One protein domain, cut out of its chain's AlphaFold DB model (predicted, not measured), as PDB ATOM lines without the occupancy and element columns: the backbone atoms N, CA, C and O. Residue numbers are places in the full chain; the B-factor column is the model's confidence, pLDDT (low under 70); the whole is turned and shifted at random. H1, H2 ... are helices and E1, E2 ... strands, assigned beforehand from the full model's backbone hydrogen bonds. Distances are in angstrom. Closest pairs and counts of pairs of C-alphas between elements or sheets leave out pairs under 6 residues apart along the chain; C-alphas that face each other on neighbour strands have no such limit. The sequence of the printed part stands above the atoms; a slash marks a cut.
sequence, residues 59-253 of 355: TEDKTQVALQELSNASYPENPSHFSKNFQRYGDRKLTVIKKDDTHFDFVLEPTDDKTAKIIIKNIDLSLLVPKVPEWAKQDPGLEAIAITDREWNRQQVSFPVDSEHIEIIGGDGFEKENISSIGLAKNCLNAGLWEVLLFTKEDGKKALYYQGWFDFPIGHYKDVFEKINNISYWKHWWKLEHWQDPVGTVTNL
ATOM      1  N   THR A  59     148.882 130.019 183.701       96.31
ATOM      2  CA  THR A  59     148.884 129.942 182.243       96.31
ATOM      3  C   THR A  59     148.280 128.620 181.788       96.31
ATOM      4  O   THR A  59     148.589 127.552 182.315       96.31
ATOM      5  N   GLU A  60     147.366 128.700 180.824       95.94
ATOM      6  CA  GLU A  60     146.699 127.551 180.208       95.94
ATOM      7  C   GLU A  60     146.726 127.717 178.689       95.94
ATOM      8  O   GLU A  60     146.599 128.834 178.189       95.94
ATOM      9  N   ASP A  61     146.852 126.623 177.940       97.19
ATOM     10  CA  ASP A  61     146.929 126.693 176.472       97.19
ATOM     11  C   ASP A  61     145.646 127.239 175.836       97.19
ATOM     12  O   ASP A  61     145.665 127.769 174.728       97.19
ATOM     13  N   LYS A  62     144.518 127.123 176.541       97.94
ATOM     14  CA  LYS A  62     143.217 127.618 176.108       97.94
ATOM     15  C   LYS A  62     142.490 128.238 177.291       97.94
ATOM     16  O   LYS A  62     142.199 127.546 178.261       97.94
ATOM     17  N   THR A  63     142.130 129.510 177.177       97.38
ATOM     18  CA  THR A  63     141.432 130.250 178.233       97.38
ATOM     19  C   THR A  63     140.214 130.950 177.651       97.38
ATOM     20  O   THR A  63     140.326 131.731 176.709       97.38
ATOM     21  N   GLN A  64     139.038 130.682 178.213       97.31
ATOM     22  CA  GLN A  64     137.853 131.481 177.918       97.31
ATOM     23  C   GLN A  64     137.908 132.764 178.749       97.31
ATOM     24  O   GLN A  64     138.096 132.702 179.962       97.31
ATOM     25  N   VAL A  65     137.729 133.912 178.104       96.62
ATOM     26  CA  VAL A  65     137.721 135.222 178.765       96.62
ATOM     27  C   VAL A  65     136.353 135.873 178.608       96.62
ATOM     28  O   VAL A  65     135.660 135.682 177.604       96.62
ATOM     29  N   ALA A  66     135.936 136.608 179.636       96.44
ATOM     30  CA  ALA A  66     134.677 137.334 179.604       96.44
ATOM     31  C   ALA A  66     134.809 138.558 178.692       96.44
ATOM     32  O   ALA A  66     135.772 139.316 178.804       96.44
ATOM     33  N   LEU A  67     133.825 138.741 177.814       97.00
ATOM     34  CA  LEU A  67     133.659 139.967 177.050       97.00
ATOM     35  C   LEU A  67     132.714 140.897 177.802       97.00
ATOM     36  O   LEU A  67     131.655 140.484 178.275       97.00
ATOM     37  N   GLN A  68     133.100 142.159 177.888       96.56
ATOM     38  CA  GLN A  68     132.235 143.252 178.280       96.56
ATOM     39  C   GLN A  68     131.839 144.016 177.018       96.56
ATOM     40  O   GLN A  68     132.703 144.424 176.245       96.56
ATOM     41  N   GLU A  69     130.543 144.234 176.826       95.12
ATOM     42  CA  GLU A  69     129.982 144.999 175.711       95.12
ATOM     43  C   GLU A  69     129.193 146.178 176.293       95.12
ATOM     44  O   GLU A  69     128.362 146.010 177.187       95.12
ATOM     45  N   LEU A  70     129.486 147.398 175.838       93.00
ATOM     46  CA  LEU A  70     128.838 148.611 176.341       93.00
ATOM     47  C   LEU A  70     127.772 149.079 175.356       93.00
ATOM     48  O   LEU A  70     128.056 149.291 174.175       93.00
ATOM     49  N   SER A  71     126.557 149.285 175.869       90.62
ATOM     50  CA  SER A  71     125.457 149.890 175.117       90.62
ATOM     51  C   SER A  71     125.705 151.386 174.866       90.62
ATOM     52  O   SER A  71     126.460 152.022 175.604       90.62
ATOM     53  N   ASN A  72     125.003 151.996 173.905       88.62
ATOM     54  CA  ASN A  72     125.036 153.462 173.754       88.62
ATOM     55  C   ASN A  72     124.509 154.195 175.000       88.62
ATOM     56  O   ASN A  72     124.936 155.309 175.278       88.62
ATOM     57  N   ALA A  73     123.606 153.574 175.763       89.94
ATOM     58  CA  ALA A  73     123.130 154.137 177.025       89.94
ATOM     59  C   ALA A  73     124.202 154.066 178.127       89.94
ATOM     60  O   ALA A  73     124.255 154.932 178.993       89.94
ATOM     61  N   SER A  74     125.063 153.047 178.087       90.62
ATOM     62  CA  SER A  74     126.155 152.844 179.048       90.62
ATOM     63  C   SER A  74     127.426 153.618 178.682       90.62
ATOM     64  O   SER A  74     128.262 153.839 179.553       90.62
ATOM     65  N   TYR A  75     127.584 154.011 177.414       91.69
ATOM     66  CA  TYR A  75     128.713 154.796 176.918       91.69
ATOM     67  C   TYR A  75     128.257 155.856 175.890       91.69
ATOM     68  O   TYR A  75     128.565 155.745 174.699       91.69
ATOM     69  N   PRO A  76     127.516 156.890 176.331       88.31
ATOM     70  CA  PRO A  76     126.951 157.908 175.441       88.31
ATOM     71  C   PRO A  76     128.021 158.767 174.751       88.31
ATOM     72  O   PRO A  76     127.848 159.168 173.600       88.31
ATOM     73  N   GLU A  77     129.161 158.979 175.416       88.81
ATOM     74  CA  GLU A  77     130.266 159.807 174.916       88.81
ATOM     75  C   GLU A  77     131.252 159.059 174.012       88.81
ATOM     76  O   GLU A  77     132.356 159.544 173.758       88.81
ATOM     77  N   ASN A  78     130.889 157.871 173.517       89.44
ATOM     78  CA  ASN A  78     131.762 157.118 172.625       89.44
ATOM     79  C   ASN A  78     132.060 157.946 171.355       89.44
ATOM     80  O   ASN A  78     131.138 158.262 170.594       89.44
ATOM     81  N   PRO A  79     133.334 158.291 171.081       87.25
ATOM     82  CA  PRO A  79     133.693 159.134 169.940       87.25
ATOM     83  C   PRO A  79     133.679 158.373 168.603       87.25
ATOM     84  O   PRO A  79     133.989 158.952 167.558       87.25
ATOM     85  N   SER A  80     133.367 157.074 168.616       89.69
ATOM     86  CA  SER A  80     133.397 156.212 167.436       89.69
ATOM     87  C   SER A  80     132.320 156.570 166.414       89.69
ATOM     88  O   SER A  80     131.201 156.963 166.739       89.69
ATOM     89  N   HIS A  81     132.648 156.373 165.139       90.56
ATOM     90  CA  HIS A  81     131.658 156.404 164.071       90.56
ATOM     91  C   HIS A  81     130.976 155.036 163.979       90.56
ATOM     92  O   HIS A  81     131.616 154.066 163.573       90.56
ATOM     93  N   PHE A  82     129.709 154.944 164.383       92.88
ATOM     94  CA  PHE A  82     128.985 153.675 164.435       92.88
ATOM     95  C   PHE A  82     128.344 153.284 163.104       92.88
ATOM     96  O   PHE A  82     127.781 154.117 162.396       92.88
ATOM     97  N   SER A  83     128.387 151.986 162.819       95.12
ATOM     98  CA  SER A  83     127.599 151.329 161.777       95.12
ATOM     99  C   SER A  83     126.114 151.332 162.140       95.12
ATOM    100  O   SER A  83     125.745 151.248 163.313       95.12
ATOM    101  N   LYS A  84     125.240 151.294 161.128       93.25
ATOM    102  CA  LYS A  84     123.795 151.038 161.321       93.25
ATOM    103  C   LYS A  84     123.499 149.684 161.986       93.25
ATOM    104  O   LYS A  84     122.392 149.472 162.480       93.25
ATOM    105  N   ASN A  85     124.470 148.770 161.986       92.75
ATOM    106  CA  ASN A  85     124.389 147.450 162.605       92.75
ATOM    107  C   ASN A  85     125.120 147.357 163.952       92.75
ATOM    108  O   ASN A  85     125.309 146.247 164.452       92.75
ATOM    109  N   PHE A  86     125.518 148.487 164.549       92.75
ATOM    110  CA  PHE A  86     126.180 148.481 165.850       92.75
ATOM    111  C   PHE A  86     125.361 147.705 166.894       92.75
ATOM    112  O   PHE A  86     124.148 147.898 166.987       92.75
ATOM    113  N   GLN A  87     126.022 146.798 167.625       86.19
ATOM    114  CA  GLN A  87     125.444 145.898 168.649       86.19
ATOM    115  C   GLN A  87     124.481 144.811 168.141       86.19
ATOM    116  O   GLN A  87     123.983 144.023 168.936       86.19
ATOM    117  N   ARG A  88     124.231 144.692 166.829       92.19
ATOM    118  CA  ARG A  88     123.338 143.642 166.293       92.19
ATOM    119  C   ARG A  88     123.952 142.240 166.250       92.19
ATOM    120  O   ARG A  88     123.203 141.289 166.028       92.19
ATOM    121  N   TYR A  89     125.271 142.146 166.384       94.12
ATOM    122  CA  TYR A  89     126.078 140.918 166.332       94.12
ATOM    123  C   TYR A  89     126.924 140.783 167.612       94.12
ATOM    124  O   TYR A  89     128.118 140.474 167.558       94.12
ATOM    125  N   GLY A  90     126.320 141.167 168.743       92.62
ATOM    126  CA  GLY A  90     126.913 141.125 170.080       92.62
ATOM    127  C   GLY A  90     126.795 139.756 170.745       92.62
ATOM    128  O   GLY A  90     126.610 138.744 170.069       92.62
ATOM    129  N   ASP A  91     126.899 139.743 172.072       94.69
ATOM    130  CA  ASP A  91     126.766 138.557 172.927       94.69
ATOM    131  C   ASP A  91     127.693 137.407 172.508       94.69
ATOM    132  O   ASP A  91     127.291 136.247 172.379       94.69
ATOM    133  N   ARG A  92     128.970 137.714 172.279       96.50
ATOM    134  CA  ARG A  92     129.966 136.723 171.841       96.50
ATOM    135  C   ARG A  92     130.696 136.087 173.022       96.50
ATOM    136  O   ARG A  92     130.722 136.600 174.138       96.50
ATOM    137  N   LYS A  93     131.360 134.956 172.769       97.94
ATOM    138  CA  LYS A  93     132.325 134.353 173.706       97.94
ATOM    139  C   LYS A  93     133.726 134.469 173.127       97.94
ATOM    140  O   LYS A  93     133.947 134.061 171.994       97.94
ATOM    141  N   LEU A  94     134.682 134.959 173.912       98.56
ATOM    142  CA  LEU A  94     136.079 135.019 173.496       98.56
ATOM    143  C   LEU A  94     136.881 133.880 174.129       98.56
ATOM    144  O   LEU A  94     136.832 133.653 175.337       98.56
ATOM    145  N   THR A  95     137.640 133.174 173.300       98.62
ATOM    146  CA  THR A  95     138.660 132.223 173.744       98.62
ATOM    147  C   THR A  95     140.027 132.660 173.243       98.62
ATOM    148  O   THR A  95     140.203 132.901 172.052       98.62
ATOM    149  N   VAL A  96     140.999 132.714 174.147       98.56
ATOM    150  CA  VAL A  96     142.415 132.935 173.847       98.56
ATOM    151  C   VAL A  96     143.114 131.579 173.810       98.56
ATOM    152  O   VAL A  96     142.948 130.775 174.729       98.56
ATOM    153  N   ILE A  97     143.875 131.309 172.752       98.62
ATOM    154  CA  ILE A  97     144.620 130.058 172.573       98.62
ATOM    155  C   ILE A  97     146.102 130.388 172.427       98.62
ATOM    156  O   ILE A  97     146.485 131.084 171.491       98.62
ATOM    157  N   LYS A  98     146.937 129.871 173.327       98.44
ATOM    158  CA  LYS A  98     148.394 129.984 173.230       98.44
ATOM    159  C   LYS A  98     148.909 129.066 172.120       98.44
ATOM    160  O   LYS A  98     148.527 127.898 172.051       98.44
ATOM    161  N   LYS A  99     149.771 129.591 171.252       98.25
ATOM    162  CA  LYS A  99     150.427 128.832 170.174       98.25
ATOM    163  C   LYS A  99     151.863 128.507 170.532       98.25
ATOM    164  O   LYS A  99     152.284 127.364 170.390       98.25
ATOM    165  N   ASP A 100     152.572 129.507 171.037       97.50
ATOM    166  CA  ASP A 100     153.921 129.393 171.572       97.50
ATOM    167  C   ASP A 100     154.155 130.468 172.648       97.50
ATOM    168  O   ASP A 100     153.202 130.987 173.231       97.50
ATOM    169  N   ASP A 101     155.414 130.765 172.966       96.75
ATOM    170  CA  ASP A 101     155.799 131.728 174.001       96.75
ATOM    171  C   ASP A 101     155.252 133.146 173.778       96.75
ATOM    172  O   ASP A 101     155.033 133.849 174.763       96.75
ATOM    173  N   THR A 102     155.050 133.585 172.529       97.62
ATOM    174  CA  THR A 102     154.587 134.952 172.225       97.62
ATOM    175  C   THR A 102     153.388 135.019 171.284       97.62
ATOM    176  O   THR A 102     152.766 136.079 171.211       97.62
ATOM    177  N   HIS A 103     153.006 133.921 170.628       98.44
ATOM    178  CA  HIS A 103     151.910 133.893 169.658       98.44
ATOM    179  C   HIS A 103     150.607 133.325 170.223       98.44
ATOM    180  O   HIS A 103     150.592 132.287 170.894       98.44
ATOM    181  N   PHE A 104     149.491 133.988 169.895       98.62
ATOM    182  CA  PHE A 104     148.153 133.634 170.374       98.62
ATOM    183  C   PHE A 104     147.093 133.743 169.268       98.62
ATOM    184  O   PHE A 104     147.154 134.637 168.424       98.62
ATOM    185  N   ASP A 105     146.089 132.864 169.315       98.69
ATOM    186  CA  ASP A 105     144.843 133.008 168.555       98.69
ATOM    187  C   ASP A 105     143.749 133.602 169.463       98.69
ATOM    188  O   ASP A 105     143.620 133.227 170.632       98.69
ATOM    189  N   PHE A 106     142.913 134.479 168.909       98.62
ATOM    190  CA  PHE A 106     141.725 135.040 169.552       98.62
ATOM    191  C   PHE A 106     140.486 134.580 168.786       98.62
ATOM    192  O   PHE A 106     140.299 134.922 167.618       98.62
ATOM    193  N   VAL A 107     139.640 133.791 169.440       98.69
ATOM    194  CA  VAL A 107     138.468 133.156 168.834       98.69
ATOM    195  C   VAL A 107     137.199 133.776 169.405       98.69
ATOM    196  O   VAL A 107     136.840 133.505 170.551       98.69
ATOM    197  N   LEU A 108     136.518 134.589 168.604       98.38
ATOM    198  CA  LEU A 108     135.180 135.096 168.888       98.38
ATOM    199  C   LEU A 108     134.142 134.089 168.396       98.38
ATOM    200  O   LEU A 108     133.824 134.034 167.207       98.38
ATOM    201  N   GLU A 109     133.620 133.297 169.323       98.00
ATOM    202  CA  GLU A 109     132.542 132.345 169.076       98.00
ATOM    203  C   GLU A 109     131.178 133.053 169.139       98.00
ATOM    204  O   GLU A 109     130.950 133.865 170.048       98.00
ATOM    205  N   PRO A 110     130.258 132.741 168.211       97.19
ATOM    206  CA  PRO A 110     128.894 133.234 168.271       97.19
ATOM    207  C   PRO A 110     128.090 132.495 169.348       97.19
ATOM    208  O   PRO A 110     128.456 131.403 169.797       97.19
ATOM    209  N   THR A 111     126.977 133.090 169.766       95.94
ATOM    210  CA  THR A 111     125.986 132.453 170.652       95.94
ATOM    211  C   THR A 111     124.664 132.143 169.949       95.94
ATOM    212  O   THR A 111     123.805 131.493 170.542       95.94
ATOM    213  N   ASP A 112     124.534 132.540 168.682       95.75
ATOM    214  CA  ASP A 112     123.406 132.268 167.796       95.75
ATOM    215  C   ASP A 112     123.882 131.928 166.370       95.75
ATOM    216  O   ASP A 112     125.065 132.046 166.048       95.75
ATOM    217  N   ASP A 113     122.959 131.501 165.506       94.00
ATOM    218  CA  ASP A 113     123.268 131.118 164.117       94.00
ATOM    219  C   ASP A 113     123.427 132.324 163.173       94.00
ATOM    220  O   ASP A 113     123.880 132.185 162.035       94.00
ATOM    221  N   LYS A 114     123.034 133.517 163.629       95.75
ATOM    222  CA  LYS A 114     123.098 134.760 162.853       95.75
ATOM    223  C   LYS A 114     124.520 135.323 162.840       95.75
ATOM    224  O   LYS A 114     124.967 135.883 161.842       95.75
ATOM    225  N   THR A 115     125.220 135.186 163.953       97.19
ATOM    226  CA  THR A 115     126.534 135.769 164.189       97.19
ATOM    227  C   THR A 115     127.625 134.831 163.675       97.19
ATOM    228  O   THR A 115     127.606 133.631 163.940       97.19
ATOM    229  N   ALA A 116     128.597 135.346 162.923       97.31
ATOM    230  CA  ALA A 116     129.700 134.534 162.427       97.31
ATOM    231  C   ALA A 116     130.760 134.329 163.514       97.31
ATOM    232  O   ALA A 116     131.046 135.214 164.325       97.31
ATOM    233  N   LYS A 117     131.419 133.173 163.484       98.19
ATOM    234  CA  LYS A 117     132.661 132.951 164.221       98.19
ATOM    235  C   LYS A 117     133.791 133.724 163.554       98.19
ATOM    236  O   LYS A 117     133.951 133.637 162.338       98.19
ATOM    237  N   ILE A 118     134.597 134.421 164.351       98.31
ATOM    238  CA  ILE A 118     135.754 135.184 163.872       98.31
ATOM    239  C   ILE A 118     137.004 134.713 164.608       98.31
ATOM    240  O   ILE A 118     137.025 134.660 165.837       98.31
ATOM    241  N   ILE A 119     138.050 134.379 163.858       98.56
ATOM    242  CA  ILE A 119     139.342 133.959 164.399       98.56
ATOM    243  C   ILE A 119     140.406 134.967 163.971       98.56
ATOM    244  O   ILE A 119     140.576 135.215 162.779       98.56
ATOM    245  N   ILE A 120     141.126 135.519 164.947       98.44
ATOM    246  CA  ILE A 120     142.329 136.331 164.751       98.44
ATOM    247  C   ILE A 120     143.521 135.449 165.135       98.44
ATOM    248  O   ILE A 120     143.709 135.140 166.308       98.44
ATOM    249  N   LYS A 121     144.280 134.983 164.149       98.19
ATOM    250  CA  LYS A 121     145.258 133.898 164.272       98.19
ATOM    251  C   LYS A 121     146.681 134.415 164.398       98.19
ATOM    252  O   LYS A 121     147.064 135.347 163.694       98.19
ATOM    253  N   ASN A 122     147.486 133.702 165.174       97.81
ATOM    254  CA  ASN A 122     148.938 133.812 165.223       97.81
ATOM    255  C   ASN A 122     149.437 135.244 165.475       97.81
ATOM    256  O   ASN A 122     150.273 135.764 164.736       97.81
ATOM    257  N   ILE A 123     148.882 135.903 166.490       97.50
ATOM    258  CA  ILE A 123     149.260 137.271 166.842       97.50
ATOM    259  C   ILE A 123     150.462 137.243 167.773       97.50
ATOM    260  O   ILE A 123     150.361 136.710 168.876       97.50
ATOM    261  N   ASP A 124     151.565 137.855 167.343       97.12
ATOM    262  CA  ASP A 124     152.756 138.041 168.170       97.12
ATOM    263  C   ASP A 124     152.546 139.167 169.191       97.12
ATOM    264  O   ASP A 124     152.560 140.359 168.865       97.12
ATOM    265  N   LEU A 125     152.373 138.792 170.456       95.88
ATOM    266  CA  LEU A 125     152.194 139.756 171.537       95.88
ATOM    267  C   LEU A 125     153.504 140.416 171.968       95.88
ATOM    268  O   LEU A 125     153.453 141.401 172.706       95.88
ATOM    269  N   SER A 126     154.665 139.963 171.475       95.19
ATOM    270  CA  SER A 126     155.949 140.636 171.725       95.19
ATOM    271  C   SER A 126     155.961 142.092 171.231       95.19
ATOM    272  O   SER A 126     156.724 142.920 171.733       95.19
ATOM    273  N   LEU A 127     155.078 142.412 170.278       92.44
ATOM    274  CA  LEU A 127     154.903 143.738 169.691       92.44
ATOM    275  C   LEU A 127     153.906 144.626 170.454       92.44
ATOM    276  O   LEU A 127     153.892 145.836 170.235       92.44
ATOM    277  N   LEU A 128     153.077 144.039 171.326       91.88
ATOM    278  CA  LEU A 128     152.009 144.728 172.066       91.88
ATOM    279  C   LEU A 128     152.319 144.861 173.566       91.88
ATOM    280  O   LEU A 128     151.841 145.777 174.238       91.88
ATOM    281  N   VAL A 129     153.153 143.977 174.107       93.62
ATOM    282  CA  VAL A 129     153.650 144.078 175.482       93.62
ATOM    283  C   VAL A 129     154.815 145.087 175.544       93.62
ATOM    284  O   VAL A 129     155.669 145.092 174.654       93.62
ATOM    285  N   PRO A 130     154.894 145.965 176.566       92.69
ATOM    286  CA  PRO A 130     155.969 146.939 176.708       92.69
ATOM    287  C   PRO A 130     157.350 146.293 176.691       92.69
ATOM    288  O   PRO A 130     157.672 145.439 177.520       92.69
ATOM    289  N   LYS A 131     158.193 146.767 175.772       93.00
ATOM    290  CA  LYS A 131     159.611 146.420 175.695       93.00
ATOM    291  C   LYS A 131     160.471 147.620 176.070       93.00
ATOM    292  O   LYS A 131     160.346 148.684 175.454       93.00
ATOM    293  N   VAL A 132     161.366 147.427 177.032       93.62
ATOM    294  CA  VAL A 132     162.344 148.426 177.464       93.62
ATOM    295  C   VAL A 132     163.536 148.420 176.499       93.62
ATOM    296  O   VAL A 132     164.141 147.362 176.300       93.62
ATOM    297  N   PRO A 133     163.902 149.567 175.899       91.94
ATOM    298  CA  PRO A 133     165.134 149.682 175.122       91.94
ATOM    299  C   PRO A 133     166.376 149.382 175.970       91.94
ATOM    300  O   PRO A 133     166.430 149.765 177.136       91.94
ATOM    301  N   GLU A 134     167.402 148.751 175.393       90.69
ATOM    302  CA  GLU A 134     168.593 148.330 176.154       90.69
ATOM    303  C   GLU A 134     169.285 149.495 176.882       90.69
ATOM    304  O   GLU A 134     169.638 149.373 178.052       90.69
ATOM    305  N   TRP A 135     169.389 150.667 176.248       90.06
ATOM    306  CA  TRP A 135     169.986 151.864 176.861       90.06
ATOM    307  C   TRP A 135     169.140 152.486 177.981       90.06
ATOM    308  O   TRP A 135     169.662 153.293 178.747       90.06
ATOM    309  N   ALA A 136     167.855 152.136 178.095       92.25
ATOM    310  CA  ALA A 136     166.990 152.580 179.186       92.25
ATOM    311  C   ALA A 136     167.057 151.634 180.398       92.25
ATOM    312  O   ALA A 136     166.853 152.083 181.519       92.25
ATOM    313  N   LYS A 137     167.407 150.352 180.207       91.69
ATOM    314  CA  LYS A 137     167.516 149.358 181.299       91.69
ATOM    315  C   LYS A 137     168.602 149.684 182.330       91.69
ATOM    316  O   LYS A 137     168.560 149.192 183.452       91.69
ATOM    317  N   GLN A 138     169.590 150.494 181.954       90.56
ATOM    318  CA  GLN A 138     170.671 150.923 182.849       90.56
ATOM    319  C   GLN A 138     170.274 152.078 183.786       90.56
ATOM    320  O   GLN A 138     171.038 152.409 184.690       90.56
ATOM    321  N   ASP A 139     169.101 152.690 183.587       93.81
ATOM    322  CA  ASP A 139     168.607 153.811 184.387       93.81
ATOM    323  C   ASP A 139     167.203 153.495 184.934       93.81
ATOM    324  O   ASP A 139     166.256 153.353 184.160       93.81
ATOM    325  N   PRO A 140     167.024 153.382 186.264       90.62
ATOM    326  CA  PRO A 140     165.733 153.020 186.849       90.62
ATOM    327  C   PRO A 140     164.584 153.978 186.504       90.62
ATOM    328  O   PRO A 140     163.430 153.547 186.468       90.62
ATOM    329  N   GLY A 141     164.881 155.261 186.271       91.12
ATOM    330  CA  GLY A 141     163.890 156.261 185.887       91.12
ATOM    331  C   GLY A 141     163.416 156.047 184.455       91.12
ATOM    332  O   GLY A 141     162.214 155.934 184.215       91.12
ATOM    333  N   LEU A 142     164.352 155.904 183.512       92.50
ATOM    334  CA  LEU A 142     164.035 155.618 182.111       92.50
ATOM    335  C   LEU A 142     163.396 154.241 181.923       92.50
ATOM    336  O   LEU A 142     162.487 154.115 181.108       92.50
ATOM    337  N   GLU A 143     163.819 153.223 182.676       92.50
ATOM    338  CA  GLU A 143     163.183 151.903 182.667       92.50
ATOM    339  C   GLU A 143     161.712 152.009 183.097       92.50
ATOM    340  O   GLU A 143     160.827 151.500 182.409       92.50
ATOM    341  N   ALA A 144     161.438 152.711 184.202       89.69
ATOM    342  CA  ALA A 144     160.076 152.921 184.679       89.69
ATOM    343  C   ALA A 144     159.226 153.705 183.667       89.69
ATOM    344  O   ALA A 144     158.103 153.294 183.383       89.69
ATOM    345  N   ILE A 145     159.765 154.787 183.092       89.31
ATOM    346  CA  ILE A 145     159.083 155.574 182.055       89.31
ATOM    347  C   ILE A 145     158.794 154.702 180.829       89.31
ATOM    348  O   ILE A 145     157.662 154.679 180.360       89.31
ATOM    349  N   ALA A 146     159.771 153.939 180.336       90.38
ATOM    350  CA  ALA A 146     159.609 153.099 179.151       90.38
ATOM    351  C   ALA A 146     158.531 152.019 179.328       90.38
ATOM    352  O   ALA A 146     157.851 151.672 178.363       90.38
ATOM    353  N   ILE A 147     158.367 151.484 180.540       90.44
ATOM    354  CA  ILE A 147     157.312 150.514 180.848       90.44
ATOM    355  C   ILE A 147     155.963 151.219 180.967       90.44
ATOM    356  O   ILE A 147     155.025 150.845 180.266       90.44
ATOM    357  N   THR A 148     155.864 152.239 181.822       86.06
ATOM    358  CA  THR A 148     154.599 152.927 182.102       86.06
ATOM    359  C   THR A 148     154.049 153.623 180.860       86.06
ATOM    360  O   THR A 148     152.880 153.446 180.547       86.06
ATOM    361  N   ASP A 149     154.872 154.349 180.103       83.81
ATOM    362  CA  ASP A 149     154.421 155.096 178.924       83.81
ATOM    363  C   ASP A 149     153.994 154.175 177.770       83.81
ATOM    364  O   ASP A 149     152.973 154.400 177.122       83.81
ATOM    365  N   ARG A 150     154.719 153.071 177.532       85.62
ATOM    366  CA  ARG A 150     154.314 152.089 176.507       85.62
ATOM    367  C   ARG A 150     153.114 151.254 176.934       85.62
ATOM    368  O   ARG A 150     152.401 150.748 176.067       85.62
ATOM    369  N   GLU A 151     152.897 151.075 178.234       88.25
ATOM    370  CA  GLU A 151     151.673 150.449 178.730       88.25
ATOM    371  C   GLU A 151     150.474 151.372 178.596       88.25
ATOM    372  O   GLU A 151     149.406 150.964 178.149       88.25
ATOM    373  N   TRP A 152     150.694 152.644 178.895       80.50
ATOM    374  CA  TRP A 152     149.659 153.654 178.925       80.50
ATOM    375  C   TRP A 152     149.391 154.314 177.567       80.50
ATOM    376  O   TRP A 152     148.557 155.206 177.455       80.50
ATOM    377  N   ASN A 153     150.034 153.836 176.503       84.12
ATOM    378  CA  ASN A 153     149.708 154.193 175.131       84.12
ATOM    379  C   ASN A 153     148.851 153.107 174.479       84.12
ATOM    380  O   ASN A 153     149.197 151.925 174.465       84.12
ATOM    381  N   ARG A 154     147.724 153.522 173.886       86.38
ATOM    382  CA  ARG A 154     146.810 152.602 173.202       86.38
ATOM    383  C   ARG A 154     147.469 152.137 171.914       86.38
ATOM    384  O   ARG A 154     147.654 152.927 170.990       86.38
ATOM    385  N   GLN A 155     147.767 150.849 171.834       89.56
ATOM    386  CA  GLN A 155     148.299 150.228 170.627       89.56
ATOM    387  C   GLN A 155     147.205 149.373 170.012       89.56
ATOM    388  O   GLN A 155     146.686 148.465 170.656       89.56
ATOM    389  N   GLN A 156     146.848 149.686 168.768       92.81
ATOM    390  CA  GLN A 156     145.884 148.925 167.989       92.81
ATOM    391  C   GLN A 156     146.552 148.433 166.711       92.81
ATOM    392  O   GLN A 156     147.084 149.231 165.941       92.81
ATOM    393  N   VAL A 157     146.423 147.139 166.448       94.25
ATOM    394  CA  VAL A 157     146.713 146.547 165.140       94.25
ATOM    395  C   VAL A 157     145.387 146.320 164.425       94.25
ATOM    396  O   VAL A 157     144.385 145.970 165.049       94.25
ATOM    397  N   SER A 158     145.352 146.585 163.120       95.75
ATOM    398  CA  SER A 158     144.164 146.409 162.287       95.75
ATOM    399  C   SER A 158     144.489 145.465 161.139       95.75
ATOM    400  O   SER A 158     145.377 145.747 160.342       95.75
ATOM    401  N   PHE A 159     143.723 144.389 161.030       97.06
ATOM    402  CA  PHE A 159     143.841 143.380 159.990       97.06
ATOM    403  C   PHE A 159     142.773 143.624 158.921       97.06
ATOM    404  O   PHE A 159     141.595 143.766 159.272       97.06
ATOM    405  N   PRO A 160     143.142 143.702 157.635       96.06
ATOM    406  CA  PRO A 160     142.199 143.552 156.531       96.06
ATOM    407  C   PRO A 160     141.477 142.199 156.599       96.06
ATOM    408  O   PRO A 160     142.022 141.230 157.128       96.06
ATOM    409  N   VAL A 161     140.254 142.127 156.071       93.44
ATOM    410  CA  VAL A 161     139.438 140.898 156.116       93.44
ATOM    411  C   VAL A 161     140.056 139.726 155.341       93.44
ATOM    412  O   VAL A 161     139.837 138.573 155.692       93.44
ATOM    413  N   ASP A 162     140.853 140.023 154.315       93.81
ATOM    414  CA  ASP A 162     141.573 139.073 153.463       93.81
ATOM    415  C   ASP A 162     142.979 138.724 153.986       93.81
ATOM    416  O   ASP A 162     143.728 138.001 153.329       93.81
ATOM    417  N   SER A 163     143.348 139.213 155.174       96.88
ATOM    418  CA  SER A 163     144.608 138.861 155.828       96.88
ATOM    419  C   SER A 163     144.659 137.374 156.189       96.88
ATOM    420  O   SER A 163     143.680 136.810 156.674       96.88
ATOM    421  N   GLU A 164     145.838 136.755 156.074       97.00
ATOM    422  CA  GLU A 164     146.078 135.369 156.511       97.00
ATOM    423  C   GLU A 164     145.771 135.128 158.000       97.00
ATOM    424  O   GLU A 164     145.454 134.008 158.413       97.00
ATOM    425  N   HIS A 165     145.808 136.198 158.799       97.69
ATOM    426  CA  HIS A 165     145.482 136.180 160.219       97.69
ATOM    427  C   HIS A 165     143.979 136.076 160.488       97.69
ATOM    428  O   HIS A 165     143.604 135.791 161.618       97.69
ATOM    429  N   ILE A 166     143.107 136.285 159.502       98.31
ATOM    430  CA  ILE A 166     141.660 136.348 159.715       98.31
ATOM    431  C   ILE A 166     140.960 135.121 159.133       98.31
ATOM    432  O   ILE A 166     141.273 134.638 158.049       98.31
ATOM    433  N   GLU A 167     139.984 134.608 159.875       97.88
ATOM    434  CA  GLU A 167     139.045 133.598 159.396       97.88
ATOM    435  C   GLU A 167     137.632 133.921 159.892       97.88
ATOM    436  O   GLU A 167     137.443 134.239 161.067       97.88
ATOM    437  N   ILE A 168     136.646 133.848 158.992       97.38
ATOM    438  CA  ILE A 168     135.231 134.126 159.279       97.38
ATOM    439  C   ILE A 168     134.402 132.925 158.823       97.38
ATOM    440  O   ILE A 168     134.450 132.542 157.651       97.38
ATOM    441  N   ILE A 169     133.635 132.333 159.741       97.06
ATOM    442  CA  ILE A 169     132.909 131.076 159.516       97.06
ATOM    443  C   ILE A 169     131.452 131.221 159.964       97.06
ATOM    444  O   ILE A 169     131.183 131.640 161.088       97.06
ATOM    445  N   GLY A 170     130.513 130.801 159.112       96.31
ATOM    446  CA  GLY A 170     129.081 130.806 159.425       96.31
ATOM    447  C   GLY A 170     128.457 132.204 159.425       96.31
ATOM    448  O   GLY A 170     128.914 133.090 158.701       96.31
ATOM    449  N   GLY A 171     127.408 132.369 160.233       95.81
ATOM    450  CA  GLY A 171     126.582 133.573 160.300       95.81
ATOM    451  C   GLY A 171     125.572 133.701 159.154       95.81
ATOM    452  O   GLY A 171     125.492 132.855 158.261       95.81
ATOM    453  N   ASP A 172     124.822 134.799 159.163       95.44
ATOM    454  CA  ASP A 172     123.779 135.125 158.176       95.44
ATOM    455  C   ASP A 172     124.313 135.705 156.850       95.44
ATOM    456  O   ASP A 172     123.538 136.018 155.946       95.44
ATOM    457  N   GLY A 173     125.637 135.836 156.725       93.00
ATOM    458  CA  GLY A 173     126.332 136.373 155.554       93.00
ATOM    459  C   GLY A 173     126.775 137.831 155.693       93.00
ATOM    460  O   GLY A 173     127.775 138.202 155.075       93.00
ATOM    461  N   PHE A 174     126.147 138.638 156.558       94.06
ATOM    462  CA  PHE A 174     126.475 140.064 156.674       94.06
ATOM    463  C   PHE A 174     127.949 140.293 157.011       94.06
ATOM    464  O   PHE A 174     128.632 141.061 156.334       94.06
ATOM    465  N   GLU A 175     128.449 139.620 158.046       94.69
ATOM    466  CA  GLU A 175     129.817 139.807 158.540       94.69
ATOM    467  C   GLU A 175     130.860 139.350 157.519       94.69
ATOM    468  O   GLU A 175     131.874 140.017 157.316       94.69
ATOM    469  N   LYS A 176     130.577 138.261 156.802       92.25
ATOM    470  CA  LYS A 176     131.447 137.751 155.740       92.25
ATOM    471  C   LYS A 176     131.550 138.717 154.555       92.25
ATOM    472  O   LYS A 176     132.605 138.804 153.938       92.25
ATOM    473  N   GLU A 177     130.472 139.427 154.236       91.81
ATOM    474  CA  GLU A 177     130.407 140.333 153.082       91.81
ATOM    475  C   GLU A 177     130.853 141.767 153.401       91.81
ATOM    476  O   GLU A 177     131.356 142.463 152.521       91.81
ATOM    477  N   ASN A 178     130.654 142.230 154.641       93.19
ATOM    478  CA  ASN A 178     130.736 143.657 154.969       93.19
ATOM    479  C   ASN A 178     131.877 144.027 155.923       93.19
ATOM    480  O   ASN A 178     132.194 145.219 156.033       93.19
ATOM    481  N   ILE A 179     132.500 143.068 156.623       94.69
ATOM    482  CA  ILE A 179     133.682 143.378 157.439       94.69
ATOM    483  C   ILE A 179     134.786 143.910 156.523       94.69
ATOM    484  O   ILE A 179     135.220 143.265 155.578       94.69
ATOM    485  N   SER A 180     135.264 145.106 156.849       95.44
ATOM    486  CA  SER A 180     136.385 145.759 156.175       95.44
ATOM    487  C   SER A 180     137.705 145.523 156.901       95.44
ATOM    488  O   SER A 180     138.754 145.390 156.275       95.44
ATOM    489  N   SER A 181     137.671 145.517 158.236       97.12
ATOM    490  CA  SER A 181     138.852 145.302 159.062       97.12
ATOM    491  C   SER A 181     138.487 144.877 160.477       97.12
ATOM    492  O   SER A 181     137.420 145.219 160.995       97.12
ATOM    493  N   ILE A 182     139.419 144.170 161.105       98.00
ATOM    494  CA  ILE A 182     139.339 143.683 162.478       98.00
ATOM    495  C   ILE A 182     140.486 144.311 163.260       98.00
ATOM    496  O   ILE A 182     141.641 144.228 162.855       98.00
ATOM    497  N   GLY A 183     140.168 144.997 164.348       97.00
ATOM    498  CA  GLY A 183     141.119 145.613 165.255       97.00
ATOM    499  C   GLY A 183     141.305 144.775 166.511       97.00
ATOM    500  O   GLY A 183     140.325 144.341 167.107       97.00
ATOM    501  N   LEU A 184     142.552 144.621 166.938       97.00
ATOM    502  CA  LEU A 184     142.911 144.148 168.269       97.00
ATOM    503  C   LEU A 184     143.742 145.241 168.931       97.00
ATOM    504  O   LEU A 184     144.708 145.723 168.334       97.00
ATOM    505  N   ALA A 185     143.351 145.664 170.127       94.56
ATOM    506  CA  ALA A 185     144.060 146.705 170.848       94.56
ATOM    507  C   ALA A 185     144.260 146.335 172.312       94.56
ATOM    508  O   ALA A 185     143.356 145.813 172.958       94.56
ATOM    509  N   LYS A 186     145.427 146.685 172.850       90.75
ATOM    510  CA  LYS A 186     145.571 146.881 174.294       90.75
ATOM    511  C   LYS A 186     144.995 148.241 174.644       90.75
ATOM    512  O   LYS A 186     145.228 149.224 173.927       90.75
ATOM    513  N   ASN A 187     144.231 148.312 175.721       76.62
ATOM    514  CA  ASN A 187     143.753 149.592 176.195       76.62
ATOM    515  C   ASN A 187     144.900 150.338 176.903       76.62
ATOM    516  O   ASN A 187     145.860 149.750 177.392       76.62
ATOM    517  N   CYS A 188     144.822 151.661 176.917       81.44
ATOM    518  CA  CYS A 188     145.803 152.532 177.553       81.44
ATOM    519  C   CYS A 188     145.507 152.712 179.045       81.44
ATOM    520  O   CYS A 188     145.363 153.844 179.497       81.44
ATOM    521  N   LEU A 189     145.291 151.636 179.805       85.44
ATOM    522  CA  LEU A 189     144.973 151.746 181.234       85.44
ATOM    523  C   LEU A 189     145.865 150.857 182.084       85.44
ATOM    524  O   LEU A 189     146.618 151.395 182.886       85.44
ATOM    525  N   ASN A 190     145.791 149.538 181.905       89.81
ATOM    526  CA  ASN A 190     146.557 148.573 182.690       89.81
ATOM    527  C   ASN A 190     146.861 147.318 181.862       89.81
ATOM    528  O   ASN A 190     146.099 146.952 180.961       89.81
ATOM    529  N   ALA A 191     147.894 146.596 182.286       92.44
ATOM    530  CA  ALA A 191     148.259 145.286 181.784       92.44
ATOM    531  C   ALA A 191     147.059 144.338 181.767       92.44
ATOM    532  O   ALA A 191     146.315 144.196 182.739       92.44
ATOM    533  N   GLY A 192     146.898 143.669 180.629       92.56
ATOM    534  CA  GLY A 192     145.837 142.698 180.409       92.56
ATOM    535  C   GLY A 192     144.500 143.295 179.976       92.56
ATOM    536  O   GLY A 192     143.686 142.549 179.466       92.56
ATOM    537  N   LEU A 193     144.258 144.604 180.039       94.31
ATOM    538  CA  LEU A 193     142.983 145.144 179.558       94.31
ATOM    539  C   LEU A 193     143.003 145.398 178.039       94.31
ATOM    540  O   LEU A 193     143.773 146.216 177.535       94.31
ATOM    541  N   TRP A 194     142.204 144.655 177.283       96.12
ATOM    542  CA  TRP A 194     142.255 144.601 175.821       96.12
ATOM    543  C   TRP A 194     140.867 144.803 175.219       96.12
ATOM    544  O   TRP A 194     139.841 144.744 175.895       96.12
ATOM    545  N   GLU A 195     140.830 145.061 173.919       96.56
ATOM    546  CA  GLU A 195     139.596 145.185 173.163       96.56
ATOM    547  C   GLU A 195     139.744 144.635 171.748       96.56
ATOM    548  O   GLU A 195     140.792 144.732 171.102       96.56
ATOM    549  N   VAL A 196     138.648 144.074 171.258       97.38
ATOM    550  CA  VAL A 196     138.477 143.676 169.868       97.38
ATOM    551  C   VAL A 196     137.420 144.571 169.237       97.38
ATOM    552  O   VAL A 196     136.360 144.815 169.813       97.38
ATOM    553  N   LEU A 197     137.727 145.090 168.053       97.12
ATOM    554  CA  LEU A 197     136.870 146.009 167.315       97.12
ATOM    555  C   LEU A 197     136.636 145.462 165.915       97.12
ATOM    556  O   LEU A 197     137.584 145.115 165.219       97.12
ATOM    557  N   LEU A 198     135.391 145.431 165.467       97.62
ATOM    558  CA  LEU A 198     135.046 144.956 164.133       97.62
ATOM    559  C   LEU A 198     134.407 146.100 163.354       97.62
ATOM    560  O   LEU A 198     133.500 146.787 163.841       97.62
ATOM    561  N   PHE A 199     134.906 146.324 162.140       97.19
ATOM    562  CA  PHE A 199     134.541 147.488 161.347       97.19
ATOM    563  C   PHE A 199     133.993 147.104 159.981       97.19
ATOM    564  O   PHE A 199     134.611 146.326 159.255       97.19
ATOM    565  N   THR A 200     132.906 147.748 159.577       96.12
ATOM    566  CA  THR A 200     132.411 147.763 158.198       96.12
ATOM    567  C   THR A 200     132.898 149.015 157.470       96.12
ATOM    568  O   THR A 200     133.527 149.906 158.056       96.12
ATOM    569  N   LYS A 201     132.612 149.086 156.168       91.38
ATOM    570  CA  LYS A 201     132.752 150.309 155.379       91.38
ATOM    571  C   LYS A 201     131.367 150.778 154.938       91.38
ATOM    572  O   LYS A 201     130.730 150.121 154.124       91.38
ATOM    573  N   GLU A 202     130.920 151.916 155.456       91.44
ATOM    574  CA  GLU A 202     129.621 152.527 155.144       91.44
ATOM    575  C   GLU A 202     129.853 153.936 154.597       91.44
ATOM    576  O   GLU A 202     130.642 154.700 155.152       91.44
ATOM    577  N   ASP A 203     129.231 154.269 153.463       87.69
ATOM    578  CA  ASP A 203     129.368 155.579 152.803       87.69
ATOM    579  C   ASP A 203     130.839 156.008 152.584       87.69
ATOM    580  O   ASP A 203     131.225 157.167 152.744       87.69
ATOM    581  N   GLY A 204     131.698 155.035 152.260       84.75
ATOM    582  CA  GLY A 204     133.134 155.239 152.049       84.75
ATOM    583  C   GLY A 204     133.965 155.404 153.328       84.75
ATOM    584  O   GLY A 204     135.189 155.500 153.233       84.75
ATOM    585  N   LYS A 205     133.343 155.392 154.513       87.88
ATOM    586  CA  LYS A 205     133.992 155.584 155.815       87.88
ATOM    587  C   LYS A 205     134.022 154.290 156.622       87.88
ATOM    588  O   LYS A 205     133.135 153.449 156.527       87.88
ATOM    589  N   LYS A 206     135.065 154.139 157.439       91.38
ATOM    590  CA  LYS A 206     135.176 153.051 158.415       91.38
ATOM    591  C   LYS A 206     134.136 153.264 159.517       91.38
ATOM    592  O   LYS A 206     134.125 154.334 160.124       91.38
ATOM    593  N   ALA A 207     133.300 152.263 159.768       95.25
ATOM    594  CA  ALA A 207     132.236 152.313 160.762       95.25
ATOM    595  C   ALA A 207     132.356 151.128 161.730       95.25
ATOM    596  O   ALA A 207     132.518 149.985 161.311       95.25
ATOM    597  N   LEU A 208     132.321 151.399 163.032       95.75
ATOM    598  CA  LEU A 208     132.391 150.393 164.089       95.75
ATOM    599  C   LEU A 208     131.023 149.722 164.236       95.75
ATOM    600  O   LEU A 208     130.041 150.410 164.513       95.75
ATOM    601  N   TYR A 209     130.944 148.401 164.073       95.88
ATOM    602  CA  TYR A 209     129.689 147.659 164.278       95.88
ATOM    603  C   TYR A 209     129.731 146.730 165.501       95.88
ATOM    604  O   TYR A 209     128.685 146.368 166.034       95.88
ATOM    605  N   TYR A 210     130.922 146.400 165.997       96.56
ATOM    606  CA  TYR A 210     131.077 145.639 167.230       96.56
ATOM    607  C   TYR A 210     132.353 146.053 167.962       96.56
ATOM    608  O   TYR A 210     133.393 146.269 167.337       96.56
ATOM    609  N   GLN A 211     132.264 146.139 169.285       96.62
ATOM    610  CA  GLN A 211     133.388 146.361 170.184       96.62
ATOM    611  C   GLN A 211     133.165 145.542 171.450       96.62
ATOM    612  O   GLN A 211     132.114 145.661 172.079       96.62
ATOM    613  N   GLY A 212     134.158 144.739 171.816       96.62
ATOM    614  CA  GLY A 212     134.158 143.978 173.057       96.62
ATOM    615  C   GLY A 212     135.462 144.206 173.807       96.62
ATOM    616  O   GLY A 212     136.538 144.087 173.220       96.62
ATOM    617  N   TRP A 213     135.358 144.523 175.091       97.25
ATOM    618  CA  TRP A 213     136.496 144.640 175.999       97.25
ATOM    619  C   TRP A 213     136.687 143.340 176.772       97.25
ATOM    620  O   TRP A 213     135.711 142.659 177.075       97.25
ATOM    621  N   PHE A 214     137.921 142.990 177.107       97.12
ATOM    622  CA  PHE A 214     138.218 141.788 177.880       97.12
ATOM    623  C   PHE A 214     139.537 141.915 178.637       97.12
ATOM    624  O   PHE A 214     140.417 142.690 178.261       97.12
ATOM    625  N   ASP A 215     139.690 141.077 179.657       96.25
ATOM    626  CA  ASP A 215     140.951 140.907 180.368       96.25
ATOM    627  C   ASP A 215     141.728 139.753 179.718       96.25
ATOM    628  O   ASP A 215     141.373 138.579 179.855       96.25
ATOM    629  N   PHE A 216     142.787 140.072 178.980       96.88
ATOM    630  CA  PHE A 216     143.767 139.097 178.526       96.88
ATOM    631  C   PHE A 216     144.396 138.385 179.741       96.88
ATOM    632  O   PHE A 216     144.725 139.051 180.730       96.88
ATOM    633  N   PRO A 217     144.594 137.050 179.700       97.00
ATOM    634  CA  PRO A 217     145.077 136.305 180.858       97.00
ATOM    635  C   PRO A 217     146.435 136.824 181.346       97.00
ATOM    636  O   PRO A 217     147.455 136.696 180.665       97.00
ATOM    637  N   ILE A 218     146.456 137.402 182.548       96.81
ATOM    638  CA  ILE A 218     147.621 138.143 183.050       96.81
ATOM    639  C   ILE A 218     148.856 137.253 183.260       96.81
ATOM    640  O   ILE A 218     149.980 137.730 183.147       96.81
ATOM    641  N   GLY A 219     148.672 135.945 183.483       97.56
ATOM    642  CA  GLY A 219     149.771 134.975 183.483       97.56
ATOM    643  C   GLY A 219     150.522 134.938 182.148       97.56
ATOM    644  O   GLY A 219     151.745 135.035 182.125       97.56
ATOM    645  N   HIS A 220     149.791 134.890 181.028       98.00
ATOM    646  CA  HIS A 220     150.393 134.915 179.690       98.00
ATOM    647  C   HIS A 220     151.046 136.267 179.404       98.00
ATOM    648  O   HIS A 220     152.136 136.318 178.846       98.00
ATOM    649  N   TYR A 221     150.410 137.360 179.835       97.44
ATOM    650  CA  TYR A 221     150.964 138.708 179.697       97.44
ATOM    651  C   TYR A 221     152.321 138.837 180.401       97.44
ATOM    652  O   TYR A 221     153.298 139.302 179.811       97.44
ATOM    653  N   LYS A 222     152.378 138.383 181.659       97.69
ATOM    654  CA  LYS A 222     153.598 138.313 182.461       97.69
ATOM    655  C   LYS A 222     154.682 137.523 181.728       97.69
ATOM    656  O   LYS A 222     155.808 138.003 181.630       97.69
ATOM    657  N   ASP A 223     154.364 136.331 181.231       98.06
ATOM    658  CA  ASP A 223     155.361 135.457 180.609       98.06
ATOM    659  C   ASP A 223     155.952 136.090 179.334       98.06
ATOM    660  O   ASP A 223     157.173 136.086 179.156       98.06
ATOM    661  N   VAL A 224     155.121 136.734 178.501       98.12
ATOM    662  CA  VAL A 224     155.593 137.514 177.341       98.12
ATOM    663  C   VAL A 224     156.475 138.681 177.793       98.12
ATOM    664  O   VAL A 224     157.559 138.880 177.241       98.12
ATOM    665  N   PHE A 225     156.055 139.436 178.814       97.44
ATOM    666  CA  PHE A 225     156.824 140.563 179.348       97.44
ATOM    667  C   PHE A 225     158.221 140.135 179.813       97.44
ATOM    668  O   PHE A 225     159.218 140.758 179.435       97.44
ATOM    669  N   GLU A 226     158.303 139.072 180.615       97.81
ATOM    670  CA  GLU A 226     159.567 138.565 181.152       97.81
ATOM    671  C   GLU A 226     160.469 138.044 180.028       97.81
ATOM    672  O   GLU A 226     161.668 138.335 180.021       97.81
ATOM    673  N   LYS A 227     159.888 137.366 179.028       97.44
ATOM    674  CA  LYS A 227     160.604 136.852 177.853       97.44
ATOM    675  C   LYS A 227     161.279 137.961 177.046       97.44
ATOM    676  O   LYS A 227     162.452 137.829 176.704       97.44
ATOM    677  N   ILE A 228     160.557 139.037 176.721       96.81
ATOM    678  CA  ILE A 228     161.065 140.079 175.809       96.81
ATOM    679  C   ILE A 228     161.983 141.091 176.499       96.81
ATOM    680  O   ILE A 228     162.785 141.748 175.831       96.81
ATOM    681  N   ASN A 229     161.858 141.238 177.822       95.81
ATOM    682  CA  ASN A 229     162.633 142.209 178.589       95.81
ATOM    683  C   ASN A 229     163.820 141.593 179.331       95.81
ATOM    684  O   ASN A 229     164.792 142.309 179.579       95.81
ATOM    685  N   ASN A 230     163.756 140.303 179.680       95.19
ATOM    686  CA  ASN A 230     164.638 139.682 180.672       95.19
ATOM    687  C   ASN A 230     164.612 140.437 182.021       95.19
ATOM    688  O   ASN A 230     165.633 140.634 182.678       95.19
ATOM    689  N   ILE A 231     163.426 140.918 182.403       94.75
ATOM    690  CA  ILE A 231     163.149 141.634 183.653       94.75
ATOM    691  C   ILE A 231     161.990 140.914 184.329       94.75
ATOM    692  O   ILE A 231     160.990 140.633 183.677       94.75
ATOM    693  N   SER A 232     162.109 140.653 185.631       95.75
ATOM    694  CA  SER A 232     161.014 140.088 186.428       95.75
ATOM    695  C   SER A 232     159.792 141.002 186.384       95.75
ATOM    696  O   SER A 232     159.890 142.186 186.720       95.75
ATOM    697  N   TYR A 233     158.632 140.450 186.032       95.88
ATOM    698  CA  TYR A 233     157.366 141.184 186.017       95.88
ATOM    699  C   TYR A 233     157.058 141.780 187.390       95.88
ATOM    700  O   TYR A 233     156.626 142.923 187.508       95.88
ATOM    701  N   TRP A 234     157.406 141.054 188.453       95.69
ATOM    702  CA  TRP A 234     157.228 141.474 189.843       95.69
ATOM    703  C   TRP A 234     158.025 142.722 190.232       95.69
ATOM    704  O   TRP A 234     157.745 143.321 191.265       95.69
ATOM    705  N   LYS A 235     158.998 143.154 189.421       93.56
ATOM    706  CA  LYS A 235     159.667 144.449 189.614       93.56
ATOM    707  C   LYS A 235     158.715 145.621 189.333       93.56
ATOM    708  O   LYS A 235     158.825 146.655 189.985       93.56
ATOM    709  N   HIS A 236     157.773 145.446 188.400       91.94
ATOM    710  CA  HIS A 236     156.899 146.510 187.879       91.94
ATOM    711  C   HIS A 236     155.404 146.196 187.933       91.94
ATOM    712  O   HIS A 236     154.607 147.049 187.554       91.94
ATOM    713  N   TRP A 237     155.018 145.014 188.425       93.12
ATOM    714  CA  TRP A 237     153.641 144.506 188.406       93.12
ATOM    715  C   TRP A 237     152.616 145.527 188.897       93.12
ATOM    716  O   TRP A 237     151.578 145.697 188.272       93.12
ATOM    717  N   TRP A 238     152.930 146.256 189.976       91.38
ATOM    718  CA  TRP A 238     152.009 147.240 190.529       91.38
ATOM    719  C   TRP A 238     151.740 148.369 189.539       91.38
ATOM    720  O   TRP A 238     150.588 148.685 189.308       91.38
ATOM    721  N   LYS A 239     152.773 148.929 188.900       89.44
ATOM    722  CA  LYS A 239     152.613 150.001 187.903       89.44
ATOM    723  C   LYS A 239     151.960 149.512 186.612       89.44
ATOM    724  O   LYS A 239     151.313 150.295 185.928       89.44
ATOM    725  N   LEU A 240     152.179 148.243 186.270       92.06
ATOM    726  CA  LEU A 240     151.587 147.598 185.102       92.06
ATOM    727  C   LEU A 240     150.089 147.342 185.311       92.06
ATOM    728  O   LEU A 240     149.301 147.640 184.426       92.06
ATOM    729  N   GLU A 241     149.676 146.827 186.470       92.19
ATOM    730  CA  GLU A 241     148.271 146.469 186.749       92.19
ATOM    731  C   GLU A 241     147.462 147.580 187.417       92.19
ATOM    732  O   GLU A 241     146.228 147.549 187.403       92.19
ATOM    733  N   HIS A 242     148.145 148.557 188.003       88.62
ATOM    734  CA  HIS A 242     147.557 149.701 188.675       88.62
ATOM    735  C   HIS A 242     148.289 150.959 188.227       88.62
ATOM    736  O   HIS A 242     149.359 151.290 188.744       88.62
ATOM    737  N   TRP A 243     147.686 151.664 187.268       79.94
ATOM    738  CA  TRP A 243     148.204 152.933 186.782       79.94
ATOM    739  C   TRP A 243     148.664 153.828 187.935       79.94
ATOM    740  O   TRP A 243     147.925 154.106 188.887       79.94
ATOM    741  N   GLN A 244     149.909 154.276 187.828       79.75
ATOM    742  CA  GLN A 244     150.528 155.189 188.766       79.75
ATOM    743  C   GLN A 244     151.291 156.238 187.972       79.75
ATOM    744  O   GLN A 244     152.208 155.908 187.219       79.75
ATOM    745  N   ASP A 245     150.919 157.497 188.179       76.94
ATOM    746  CA  ASP A 245     151.617 158.631 187.592       76.94
ATOM    747  C   ASP A 245     153.100 158.614 188.021       76.94
ATOM    748  O   ASP A 245     153.384 158.617 189.228       76.94
ATOM    749  N   PRO A 246     154.064 158.587 187.081       76.56
ATOM    750  CA  PRO A 246     155.485 158.636 187.398       76.56
ATOM    751  C   PRO A 246     155.959 160.047 187.808       76.56
ATOM    752  O   PRO A 246     157.131 160.371 187.595       76.56
ATOM    753  N   VAL A 247     155.093 160.894 188.391       80.56
ATOM    754  CA  VAL A 247     155.421 162.264 188.829       80.56
ATOM    755  C   VAL A 247     156.750 162.303 189.573       80.56
ATOM    756  O   VAL A 247     156.978 161.566 190.531       80.56
ATOM    757  N   GLY A 248     157.621 163.215 189.146       82.25
ATOM    758  CA  GLY A 248     158.922 163.428 189.776       82.25
ATOM    759  C   GLY A 248     160.001 162.430 189.352       82.25
ATOM    760  O   GLY A 248     161.114 162.509 189.868       82.25
ATOM    761  N   THR A 249     159.722 161.525 188.407       85.38
ATOM    762  CA  THR A 249     160.764 160.668 187.828       85.38
ATOM    763  C   THR A 249     161.767 161.526 187.063       85.38
ATOM    764  O   THR A 249     161.436 162.172 186.067       85.38
ATOM    765  N   VAL A 250     163.013 161.535 187.533       85.50
ATOM    766  CA  VAL A 250     164.108 162.233 186.858       85.50
ATOM    767  C   VAL A 250     164.399 161.518 185.543       85.50
ATOM    768  O   VAL A 250     164.697 160.327 185.528       85.50
ATOM    769  N   THR A 251     164.309 162.250 184.435       89.19
ATOM    770  CA  THR A 251     164.609 161.718 183.102       89.19
ATOM    771  C   THR A 251     166.060 162.022 182.757       89.19
ATOM    772  O   THR A 251     166.432 163.181 182.571       89.19
ATOM    773  N   ASN A 252     166.894 160.988 182.657       92.44
ATOM    774  CA  ASN A 252     168.294 161.142 182.277       92.44
ATOM    775  C   ASN A 252     168.440 161.313 180.754       92.44
ATOM    776  O   ASN A 252     168.677 160.363 180.010       92.44
ATOM    777  N   LEU A 253     168.279 162.550 180.287       92.81
ATOM    778  CA  LEU A 253     168.275 162.897 178.862       92.81
ATOM    779  C   LEU A 253     169.590 162.549 178.138       92.81
ATOM    780  O   LEU A 253     169.549 162.242 176.946       92.81
TER     781      LEU A 253
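This is residues 59 to 253 of the 355 residues of an uncharacterized protein of Symploca sp. SIO3C6 (UniProt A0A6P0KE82). Look for a sandwich of two twisted antiparallel sheets, face to face with their strands crossed; helices H1, H3 and H4 lie toward one end of it and the short H2 at the other. Residues 66 to 92, with no named element, loop from E1 past E9 and back to E2. The printed part has 195 residues, ordered E1 E2 E3 E4 H1 E5 E6 H2 E7 E8 E9 H3 H4, and its class is mixed, helices and strands. The sheet orders are E1 E2 E3 E4 E6 and E5 E7 E8 E9. The whole is compact, with a radius of gyration of the C-alphas of 18.1 A, and only just elongated, spanning 55 by 36 by 27 A.

Start with the larger sheet: E1, residues 62 to 65, E2, 93 to 98, E3, 103 to 109, and E4, 117 to 124, form a meander, each strand the antiparallel neighbour of the one before, and E6, 166 to 169, is the edge strand beside E4. Find N 95 and O 107 between E2 and E3, 2.9 A apart, and N 119 and O 167 between E4 and E6, also 2.9 A. The other sheet has E5, 155 to 160, as an edge strand, then the meander E7, 179 to 186, E8, 193 to 202, and E9, 205 to 215; there N 183 and O 197 of E7 and E8 are 2.7 A apart. The sheets' facing parts are 10.5 A centre to centre, their strands at 64 degrees. E9 bends by 56 degrees at residue 209, and residues 67 to 68 pair antiparallel with its residues 213 to 214. H2, 174 to 178, is on the second sheet and only grazes the first with residues 175 to 176. H1, 140 to 151, touches H4, 237 to 241, with residues 147 to 151 alone; the closest C-alphas, of Thr 148 and Lys 239, are 6.8 A apart. H3, 218 to 229, touches no helix. Every O i to N i+4 pair is within hydrogen-bond range in H2, H3 and H4, and 7 of 8 are in H1.

Find C-alpha 62 at (143.217, 127.618, 176.108), where E1 begins. From C-alpha 205 at (133.992, 155.584, 155.815), E9 runs 29.4 A; E8 measures 28.8 A, E4 21.1 A and E7 20.9 A. H1 is 16.4 A long and H3 16.2 A. H4 ends at C-alpha 241, (148.271, 146.469, 186.749).

The C-alphas farthest apart, of Asp 113 and Asn 252, are 57.1 A apart. The printed part has no cut. E1 to E2 and E4 to H1 are long links. Mean pLDDT of the printed part is 93.5, and no printed residue is under 70.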